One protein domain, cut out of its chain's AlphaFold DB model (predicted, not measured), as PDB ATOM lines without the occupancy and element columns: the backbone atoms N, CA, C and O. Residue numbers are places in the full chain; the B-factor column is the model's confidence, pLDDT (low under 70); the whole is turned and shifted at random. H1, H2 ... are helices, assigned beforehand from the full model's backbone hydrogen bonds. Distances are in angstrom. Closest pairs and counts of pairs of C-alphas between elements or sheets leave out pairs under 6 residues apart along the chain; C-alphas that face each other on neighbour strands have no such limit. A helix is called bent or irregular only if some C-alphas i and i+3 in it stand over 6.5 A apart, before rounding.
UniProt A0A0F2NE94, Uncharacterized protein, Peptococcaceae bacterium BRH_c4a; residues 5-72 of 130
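This is residues 5 to 72 of the 130 residues of an uncharacterized protein of Peptococcaceae bacterium BRH_c4a (UniProt A0A0F2NE94). Three helices of similar length lie with their centres in an open triangle: H1 and H2 are side by side and run the same way, and H3 runs back the other way beside H2, with no close packing on either of them. To join two helices that run the same way, residues 21 to 33 return past the H1 and H2 pair on the side away from H3, while the last residues, 66 to 72, stick out free. The printed part has 68 residues with three named helices, in the order H1, H2, H3, and no named strand; its class is all helix. The whole is compact, with a radius of gyration of the C-alphas of 12.1 A, and only just flat, with spans of 34 by 31 by 17 A.

H1, residues 5 to 20, and H2, residues 34 to 48, touch, with 11 pairs of C-alphas within 8 A. The closest C-alphas of the two are those of Ile 19 and Val 47, 6.2 A apart. Their lines stand at a shallow tilt of 20 degrees, and they run the same way. From centre to centre they are 11.2 A apart. The link from H1 to H2, residues 21 to 33, is long. H3, residues 57 to 70, follows H2 after a short link of 8 residues. H2 and H3 are near each other: no pair of their C-alphas is within 8 A, but 8 pairs are within 10 A. H1 and H3 are apart, with no C-alpha of the one within 8 A of the other. No two of the helices form a hairpin. In H1, H2 and H3 every pair of O of residue i and N of residue i+4 is within hydrogen-bond range.

H1 begins with C-alpha 5 of Gln 5 at (-32.510, 19.107, -12.507) and ends with C-alpha 20 of Gln 20 at (-53.700, 26.555, -7.799). Its 16 residues make it the longest helix by residues, with 22.9 A from first to last C-alpha. H2 has 15 residues, Glu 34 to Ser 48, and measures 21.3 A from first to last C-alpha. Its C-alpha 34 is at (-36.800, 31.457, -23.080). In both H1 and H2 the x coordinate is more negative at the last C-alpha than at the first. H3 has 14 residues, Ile 57 to Ala 70, and measures 19.2 A; here x goes the other way, from C-alpha 57 at (-56.001, 18.751, -22.639) to C-alpha 70 at (-37.779, 13.200, -24.679). No helix is bent or irregular. Between H2 and H3, residues 51 to 53 are helix too, in a run that bears no name.

The printed part runs from residue 5 to residue 72 without a cut, within a full chain of 130 residues. The two C-alphas farthest apart are those of Gly 30 and Gln 54, at 34.5 A, while the first and last printed C-alphas, of Gln 5 and Arg 72, are 15.2 A apart. The C-alphas of residues 21 to 33, the long stretch with no named element, lie 11 to 18 A from the mean of all C-alphas. Residues 66 to 72, of which 66 to 70 belong to H3, stand free. The mean pLDDT of the printed part is 70.6; it is 80 for H1, 78 for H2 and 65 for H3. The model's confidence is under 70 for 30 residues, namely residues 26 to 32, residue 46, residues 48 to 62, residues 65 to 66 and residues 68 to 72.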
ATOM      1  N   GLN A   5     -31.695  19.691 -13.573       76.31
ATOM      2  CA  GLN A   5     -32.510  19.107 -12.507       76.31
ATOM      3  C   GLN A   5     -33.163  20.178 -11.618       76.31
ATOM      4  O   GLN A   5     -34.357  20.108 -11.344       76.31
ATOM      5  N   GLU A   6     -32.406  21.195 -11.201       79.44
ATOM      6  CA  GLU A   6     -32.935  22.301 -10.391       79.44
ATOM      7  C   GLU A   6     -33.949  23.136 -11.185       79.44
ATOM      8  O   GLU A   6     -34.912  23.657 -10.618       79.44
ATOM      9  N   LEU A   7     -33.752  23.253 -12.503       79.19
ATOM     10  CA  LEU A   7     -34.698  23.908 -13.402       79.19
ATOM     11  C   LEU A   7     -36.009  23.119 -13.504       79.19
ATOM     12  O   LEU A   7     -37.081  23.716 -13.437       79.19
ATOM     13  N   ALA A   8     -35.930  21.792 -13.621       76.94
ATOM     14  CA  ALA A   8     -37.097  20.917 -13.685       76.94
ATOM     15  C   ALA A   8     -37.901  20.936 -12.377       76.94
ATOM     16  O   ALA A   8     -39.120  21.097 -12.403       76.94
ATOM     17  N   GLU A   9     -37.228  20.839 -11.228       81.25
ATOM     18  CA  GLU A   9     -37.876  20.912  -9.913       81.25
ATOM     19  C   GLU A   9     -38.576  22.265  -9.705       81.25
ATOM     20  O   GLU A   9     -39.718  22.317  -9.243       81.25
ATOM     21  N   ARG A  10     -37.932  23.364 -10.117       81.31
ATOM     22  CA  ARG A  10     -38.538  24.704 -10.093       81.31
ATOM     23  C   ARG A  10     -39.742  24.820 -11.016       81.31
ATOM     24  O   ARG A  10     -40.766  25.345 -10.588       81.31
ATOM     25  N   PHE A  11     -39.640  24.293 -12.233       82.81
ATOM     26  CA  PHE A  11     -40.747  24.301 -13.182       82.81
ATOM     27  C   PHE A  11     -41.977  23.600 -12.605       82.81
ATOM     28  O   PHE A  11     -43.080  24.130 -12.696       82.81
ATOM     29  N   CYS A  12     -41.794  22.437 -11.970       80.69
ATOM     30  CA  CYS A  12     -42.889  21.715 -11.327       80.69
ATOM     31  C   CYS A  12     -43.562  22.554 -10.234       80.69
ATOM     32  O   CYS A  12     -44.784  22.666 -10.218       80.69
ATOM     33  N   LEU A  13     -42.773  23.198  -9.369       83.44
ATOM     34  CA  LEU A  13     -43.304  24.048  -8.300       83.44
ATOM     35  C   LEU A  13     -44.060  25.269  -8.840       83.44
ATOM     36  O   LEU A  13     -45.117  25.620  -8.313       83.44
ATOM     37  N   ASP A  14     -43.532  25.914  -9.877       82.44
ATOM     38  CA  ASP A  14     -44.171  27.074 -10.493       82.44
ATOM     39  C   ASP A  14     -45.443  26.674 -11.251       82.44
ATOM     40  O   ASP A  14     -46.461  27.356 -11.137       82.44
ATOM     41  N   ALA A  15     -45.433  25.542 -11.961       80.00
ATOM     42  CA  ALA A  15     -46.608  25.005 -12.639       80.00
ATOM     43  C   ALA A  15     -47.719  24.635 -11.645       80.00
ATOM     44  O   ALA A  15     -48.865  25.044 -11.834       80.00
ATOM     45  N   ASP A  16     -47.390  23.936 -10.555       80.94
ATOM     46  CA  ASP A  16     -48.353  23.602  -9.500       80.94
ATOM     47  C   ASP A  16     -48.943  24.864  -8.860       80.94
ATOM     48  O   ASP A  16     -50.142  24.922  -8.575       80.94
ATOM     49  N   ARG A  17     -48.125  25.908  -8.688       81.56
ATOM     50  CA  ARG A  17     -48.586  27.197  -8.169       81.56
ATOM     51  C   ARG A  17     -49.549  27.888  -9.135       81.56
ATOM     52  O   ARG A  17     -50.572  28.379  -8.679       81.56
ATOM     53  N   ILE A  18     -49.264  27.890 -10.437       82.56
ATOM     54  CA  ILE A  18     -50.154  28.450 -11.473       82.56
ATOM     55  C   ILE A  18     -51.478  27.685 -11.543       82.56
ATOM     56  O   ILE A  18     -52.526  28.289 -11.744       82.56
ATOM     57  N   ILE A  19     -51.446  26.361 -11.376       77.00
ATOM     58  CA  ILE A  19     -52.657  25.532 -11.360       77.00
ATOM     59  C   ILE A  19     -53.552  25.894 -10.169       77.00
ATOM     60  O   ILE A  19     -54.773  25.923 -10.309       77.00
ATOM     61  N   GLN A  20     -52.960  26.167  -9.005       79.31
ATOM     62  CA  GLN A  20     -53.700  26.555  -7.799       79.31
ATOM     63  C   GLN A  20     -54.163  28.015  -7.834       79.31
ATOM     64  O   GLN A  20     -55.272  28.320  -7.398       79.31
ATOM     65  N   ASP A  21     -53.319  28.906  -8.346       79.62
ATOM     66  CA  ASP A  21     -53.588  30.326  -8.509       79.62
ATOM     67  C   ASP A  21     -52.994  30.820  -9.845       79.62
ATOM     68  O   ASP A  21     -51.799  31.122  -9.925       79.62
ATOM     69  N   PRO A  22     -53.810  30.955 -10.909       73.06
ATOM     70  CA  PRO A  22     -53.337  31.427 -12.212       73.06
ATOM     71  C   PRO A  22     -52.738  32.836 -12.198       73.06
ATOM     72  O   PRO A  22     -51.995  33.194 -13.119       73.06
ATOM     73  N   SER A  23     -53.026  33.635 -11.166       75.75
ATOM     74  CA  SER A  23     -52.460  34.975 -10.991       75.75
ATOM     75  C   SER A  23     -51.150  34.969 -10.202       75.75
ATOM     76  O   SER A  23     -50.502  36.010 -10.115       75.75
ATOM     77  N   ALA A  24     -50.719  33.820  -9.669       78.31
ATOM     78  CA  ALA A  24     -49.539  33.728  -8.822       78.31
ATOM     79  C   ALA A  24     -48.294  34.256  -9.532       78.31
ATOM     80  O   ALA A  24     -48.041  33.928 -10.689       78.31
ATOM     81  N   GLU A  25     -47.490  35.062  -8.849       71.44
ATOM     82  CA  GLU A  25     -46.237  35.565  -9.398       71.44
ATOM     83  C   GLU A  25     -45.173  34.460  -9.387       71.44
ATOM     84  O   GLU A  25     -45.022  33.706  -8.418       71.44
ATOM     85  N   ILE A  26     -44.453  34.340 -10.499       68.81
ATOM     86  CA  ILE A  26     -43.430  33.312 -10.670       68.81
ATOM     87  C   ILE A  26     -42.085  33.936 -10.389       68.81
ATOM     88  O   ILE A  26     -41.779  35.037 -10.851       68.81
ATOM     89  N   ILE A  27     -41.285  33.221  -9.611       64.44
ATOM     90  CA  ILE A  27     -40.016  33.713  -9.106       64.44
ATOM     91  C   ILE A  27     -38.995  33.655 -10.252       64.44
ATOM     92  O   ILE A  27     -38.278  32.673 -10.427       64.44
ATOM     93  N   ARG A  28     -38.918  34.728 -11.051       60.81
ATOM     94  CA  ARG A  28     -37.894  34.921 -12.093       60.81
ATOM     95  C   ARG A  28     -36.545  35.258 -11.451       60.81
ATOM     96  O   ARG A  28     -36.099  36.401 -11.467       60.81
ATOM     97  N   VAL A  29     -35.909  34.274 -10.818       55.72
ATOM     98  CA  VAL A  29     -34.562  34.435 -10.251       55.72
ATOM     99  C   VAL A  29     -33.530  33.933 -11.257       55.72
ATOM    100  O   VAL A  29     -33.283  32.731 -11.350       55.72
ATOM    101  N   GLY A  30     -32.913  34.885 -11.966       62.69
ATOM    102  CA  GLY A  30     -31.807  34.676 -12.908       62.69
ATOM    103  C   GLY A  30     -32.215  34.709 -14.386       62.69
ATOM    104  O   GLY A  30     -33.389  34.887 -14.708       62.69
ATOM    105  N   ASP A  31     -31.231  34.526 -15.272       63.84
ATOM    106  CA  ASP A  31     -31.447  34.290 -16.706       63.84
ATOM    107  C   ASP A  31     -32.057  32.894 -16.888       63.84
ATOM    108  O   ASP A  31     -31.356  31.886 -17.007       63.84
ATOM    109  N   VAL A  32     -33.384  32.825 -16.815       69.88
ATOM    110  CA  VAL A  32     -34.143  31.611 -17.123       69.88
ATOM    111  C   VAL A  32     -34.217  31.462 -18.647       69.88
ATOM    112  O   VAL A  32     -34.433  32.467 -19.328       69.88
ATOM    113  N   PRO A  33     -34.054  30.248 -19.204       76.31
ATOM    114  CA  PRO A  33     -34.179  30.031 -20.643       76.31
ATOM    115  C   PRO A  33     -35.535  30.505 -21.180       76.31
ATOM    116  O   PRO A  33     -36.553  30.359 -20.507       76.31
ATOM    117  N   GLU A  34     -35.566  31.014 -22.410       78.44
ATOM    118  CA  GLU A  34     -36.800  31.457 -23.080       78.44
ATOM    119  C   GLU A  34     -37.860  30.340 -23.117       78.44
ATOM    120  O   GLU A  34     -39.022  30.568 -22.787       78.44
ATOM    121  N   GLU A  35     -37.420  29.098 -23.347       77.00
ATOM    122  CA  GLU A  35     -38.243  27.878 -23.315       77.00
ATOM    123  C   GLU A  35     -39.008  27.703 -21.981       77.00
ATOM    124  O   GLU A  35     -40.145  27.220 -21.958       77.00
ATOM    125  N   TYR A  36     -38.405  28.114 -20.858       79.75
ATOM    126  CA  TYR A  36     -39.039  28.076 -19.538       79.75
ATOM    127  C   TYR A  36     -40.173  29.098 -19.446       79.75
ATOM    128  O   TYR A  36     -41.258  28.789 -18.955       79.75
ATOM    129  N   ILE A  37     -39.925  30.315 -19.936       79.94
ATOM    130  CA  ILE A  37     -40.883  31.423 -19.895       79.94
ATOM    131  C   ILE A  37     -42.109  31.081 -20.745       79.94
ATOM    132  O   ILE A  37     -43.232  31.183 -20.251       79.94
ATOM    133  N   GLU A  38     -41.901  30.587 -21.966       80.88
ATOM    134  CA  GLU A  38     -42.985  30.161 -22.859       80.88
ATOM    135  C   GLU A  38     -43.841  29.047 -22.239       80.88
ATOM    136  O   GLU A  38     -45.072  29.085 -22.289       80.88
ATOM    137  N   SER A  39     -43.200  28.058 -21.607       81.44
ATOM    138  CA  SER A  39     -43.895  26.923 -20.982       81.44
ATOM    139  C   SER A  39     -44.777  27.356 -19.809       81.44
ATOM    140  O   SER A  39     -45.867  26.825 -19.592       81.44
ATOM    141  N   ILE A  40     -44.313  28.353 -19.065       81.75
ATOM    142  CA  ILE A  40     -45.029  28.953 -17.948       81.75
ATOM    143  C   ILE A  40     -46.215  29.809 -18.422       81.75
ATOM    144  O   ILE A  40     -47.298  29.748 -17.836       81.75
ATOM    145  N   GLU A  41     -46.044  30.595 -19.483       81.50
ATOM    146  CA  GLU A  41     -47.132  31.379 -20.079       81.50
ATOM    147  C   GLU A  41     -48.224  30.475 -20.655       81.50
ATOM    148  O   GLU A  41     -49.414  30.722 -20.440       81.50
ATOM    149  N   LEU A  42     -47.826  29.368 -21.287       80.31
ATOM    150  CA  LEU A  42     -48.747  28.334 -21.745       80.31
ATOM    151  C   LEU A  42     -49.545  27.737 -20.578       80.31
ATOM    152  O   LEU A  42     -50.767  27.635 -20.664       80.31
ATOM    153  N   ALA A  43     -48.888  27.391 -19.465       78.62
ATOM    154  CA  ALA A  43     -49.576  26.883 -18.278       78.62
ATOM    155  C   ALA A  43     -50.635  27.874 -17.754       78.62
ATOM    156  O   ALA A  43     -51.746  27.465 -17.417       78.62
ATOM    157  N   ARG A  44     -50.338  29.182 -17.749       78.62
ATOM    158  CA  ARG A  44     -51.307  30.218 -17.348       78.62
ATOM    159  C   ARG A  44     -52.496  30.327 -18.295       78.62
ATOM    160  O   ARG A  44     -53.623  30.438 -17.811       78.62
ATOM    161  N   SER A  45     -52.268  30.313 -19.610       76.12
ATOM    162  CA  SER A  45     -53.354  30.361 -20.606       76.12
ATOM    163  C   SER A  45     -54.298  29.172 -20.424       76.12
ATOM    164  O   SER A  45     -55.506  29.364 -20.323       76.12
ATOM    165  N   LEU A  46     -53.756  27.969 -20.225       69.00
ATOM    166  CA  LEU A  46     -54.557  26.754 -20.054       69.00
ATOM    167  C   LEU A  46     -55.431  26.768 -18.798       69.00
ATOM    168  O   LEU A  46     -56.568  26.297 -18.827       69.00
ATOM    169  N   VAL A  47     -54.906  27.302 -17.694       72.31
ATOM    170  CA  VAL A  47     -55.668  27.458 -16.449       72.31
ATOM    171  C   VAL A  47     -56.733  28.550 -16.602       72.31
ATOM    172  O   VAL A  47     -57.873  28.358 -16.181       72.31
ATOM    173  N   SER A  48     -56.392  29.670 -17.246       69.62
ATOM    174  CA  SER A  48     -57.299  30.814 -17.440       69.62
ATOM    175  C   SER A  48     -58.448  30.514 -18.406       69.62
ATOM    176  O   SER A  48     -59.542  31.052 -18.252       69.62
ATOM    177  N   GLU A  49     -58.233  29.630 -19.379       64.88
ATOM    178  CA  GLU A  49     -59.246  29.197 -20.349       64.88
ATOM    179  C   GLU A  49     -60.272  28.204 -19.760       64.88
ATOM    180  O   GLU A  49     -61.147  27.723 -20.478       64.88
ATOM    181  N   GLY A  50     -60.205  27.887 -18.456       57.09
ATOM    182  CA  GLY A  50     -61.168  26.994 -17.798       57.09
ATOM    183  C   GLY A  50     -61.112  25.551 -18.312       57.09
ATOM    184  O   GLY A  50     -62.024  24.760 -18.076       57.09
ATOM    185  N   LEU A  51     -60.028  25.180 -19.000       53.91
ATOM    186  CA  LEU A  51     -59.825  23.850 -19.581       53.91
ATOM    187  C   LEU A  51     -59.550  22.771 -18.524       53.91
ATOM    188  O   LEU A  51     -59.418  21.596 -18.861       53.91
ATOM    189  N   ILE A  52     -59.494  23.154 -17.244       54.12
ATOM    190  CA  ILE A  52     -59.341  22.247 -16.101       54.12
ATOM    191  C   ILE A  52     -60.503  21.242 -16.047       54.12
ATOM    192  O   ILE A  52     -60.276  20.065 -15.770       54.12
ATOM    193  N   ASP A  53     -61.713  21.670 -16.419       52.75
ATOM    194  CA  ASP A  53     -62.892  20.796 -16.473       52.75
ATOM    195  C   ASP A  53     -62.957  19.961 -17.767       52.75
ATOM    196  O   ASP A  53     -63.675  18.963 -17.847       52.75
ATOM    197  N   GLN A  54     -62.157  20.310 -18.781       51.59
ATOM    198  CA  GLN A  54     -62.026  19.577 -20.043       51.59
ATOM    199  C   GLN A  54     -60.760  18.713 -20.003       51.59
ATOM    200  O   GLN A  54     -59.792  18.908 -20.744       51.59
ATOM    201  N   CYS A  55     -60.779  17.748 -19.081       50.91
ATOM    202  CA  CYS A  55     -59.687  16.850 -18.691       50.91
ATOM    203  C   CYS A  55     -59.274  15.833 -19.786       50.91
ATOM    204  O   CYS A  55     -59.229  14.629 -19.571       50.91
ATOM    205  N   GLY A  56     -58.977  16.320 -20.990       57.59
ATOM    206  CA  GLY A  56     -58.178  15.643 -22.016       57.59
ATOM    207  C   GLY A  56     -56.973  16.485 -22.443       57.59
ATOM    208  O   GLY A  56     -55.956  15.950 -22.885       57.59
ATOM    209  N   ILE A  57     -57.046  17.806 -22.240       60.28
ATOM    210  CA  ILE A  57     -56.001  18.751 -22.639       60.28
ATOM    211  C   ILE A  57     -54.799  18.659 -21.704       60.28
ATOM    212  O   ILE A  57     -53.677  18.643 -22.193       60.28
ATOM    213  N   ARG A  58     -54.996  18.495 -20.389       63.38
ATOM    214  CA  ARG A  58     -53.891  18.286 -19.433       63.38
ATOM    215  C   ARG A  58     -53.056  17.055 -19.788       63.38
ATOM    216  O   ARG A  58     -51.830  17.117 -19.788       63.38
ATOM    217  N   ASP A  59     -53.714  15.948 -20.122       61.00
ATOM    218  CA  ASP A  59     -53.028  14.700 -20.452       61.00
ATOM    219  C   ASP A  59     -52.365  14.776 -21.837       61.00
ATOM    220  O   ASP A  59     -51.253  14.274 -22.001       61.00
ATOM    221  N   GLN A  60     -52.972  15.472 -22.808       61.12
ATOM    222  CA  GLN A  60     -52.313  15.809 -24.076       61.12
ATOM    223  C   GLN A  60     -51.123  16.753 -23.889       61.12
ATOM    224  O   GLN A  60     -50.116  16.592 -24.572       61.12
ATOM    225  N   LEU A  61     -51.210  17.717 -22.972       62.84
ATOM    226  CA  LEU A  61     -50.131  18.655 -22.694       62.84
ATOM    227  C   LEU A  61     -48.962  17.939 -22.033       62.84
ATOM    228  O   LEU A  61     -47.831  18.089 -22.474       62.84
ATOM    229  N   ARG A  62     -49.246  17.091 -21.038       66.75
ATOM    230  CA  ARG A  62     -48.254  16.204 -20.431       66.75
ATOM    231  C   ARG A  62     -47.584  15.345 -21.499       66.75
ATOM    232  O   ARG A  62     -46.363  15.247 -21.502       66.75
ATOM    233  N   ARG A  63     -48.357  14.773 -22.427       70.94
ATOM    234  CA  ARG A  63     -47.822  13.960 -23.527       70.94
ATOM    235  C   ARG A  63     -46.924  14.779 -24.454       70.94
ATOM    236  O   ARG A  63     -45.788  14.391 -24.667       70.94
ATOM    237  N   ARG A  64     -47.370  15.956 -24.903       70.06
ATOM    238  CA  ARG A  64     -46.596  16.848 -25.787       70.06
ATOM    239  C   ARG A  64     -45.347  17.427 -25.127       70.06
ATOM    240  O   ARG A  64     -44.333  17.595 -25.796       70.06
ATOM    241  N   LEU A  65     -45.413  17.750 -23.838       69.56
ATOM    242  CA  LEU A  65     -44.266  18.233 -23.070       69.56
ATOM    243  C   LEU A  65     -43.238  17.117 -22.887       69.56
ATOM    244  O   LEU A  65     -42.056  17.338 -23.132       69.56
ATOM    245  N   LEU A  66     -43.687  15.905 -22.546       68.88
ATOM    246  CA  LEU A  66     -42.814  14.736 -22.465       68.88
ATOM    247  C   LEU A  66     -42.234  14.362 -23.833       68.88
ATOM    248  O   LEU A  66     -41.049  14.086 -23.904       68.88
ATOM    249  N   GLU A  67     -43.005  14.420 -24.919       70.88
ATOM    250  CA  GLU A  67     -42.526  14.163 -26.286       70.88
ATOM    251  C   GLU A  67     -41.494  15.200 -26.748       70.88
ATOM    252  O   GLU A  67     -40.498  14.837 -27.366       70.88
ATOM    253  N   LYS A  68     -41.681  16.488 -26.431       66.50
ATOM    254  CA  LYS A  68     -40.704  17.535 -26.778       66.50
ATOM    255  C   LYS A  68     -39.420  17.445 -25.952       66.50
ATOM    256  O   LYS A  68     -38.344  17.690 -26.492       66.50
ATOM    257  N   LEU A  69     -39.520  17.086 -24.672       61.69
ATOM    258  CA  LEU A  69     -38.360  16.917 -23.794       61.69
ATOM    259  C   LEU A  69     -37.620  15.598 -24.078       61.69
ATOM    260  O   LEU A  69     -36.396  15.595 -24.170       61.69
ATOM    261  N   ALA A  70     -38.344  14.497 -24.304       55.50
ATOM    262  CA  ALA A  70     -37.779  13.200 -24.679       55.50
ATOM    263  C   ALA A  70     -37.258  13.188 -26.123       55.50
ATOM    264  O   ALA A  70     -36.232  12.580 -26.392       55.50
ATOM    265  N   GLY A  71     -37.875  13.937 -27.042       49.78
ATOM    266  CA  GLY A  71     -37.379  14.114 -28.412       49.78
ATOM    267  C   GLY A  71     -36.023  14.826 -28.494       49.78
ATOM    268  O   GLY A  71     -35.349  14.748 -29.521       49.78
ATOM    269  N   ARG A  72     -35.587  15.483 -27.410       49.59
ATOM    270  CA  ARG A  72     -34.235  16.048 -27.268       49.59
ATOM    271  C   ARG A  72     -33.243  15.059 -26.635       49.59
ATOM    272  O   ARG A  72     -32.038  15.275 -26.736       49.59
TER     273      ARG A  72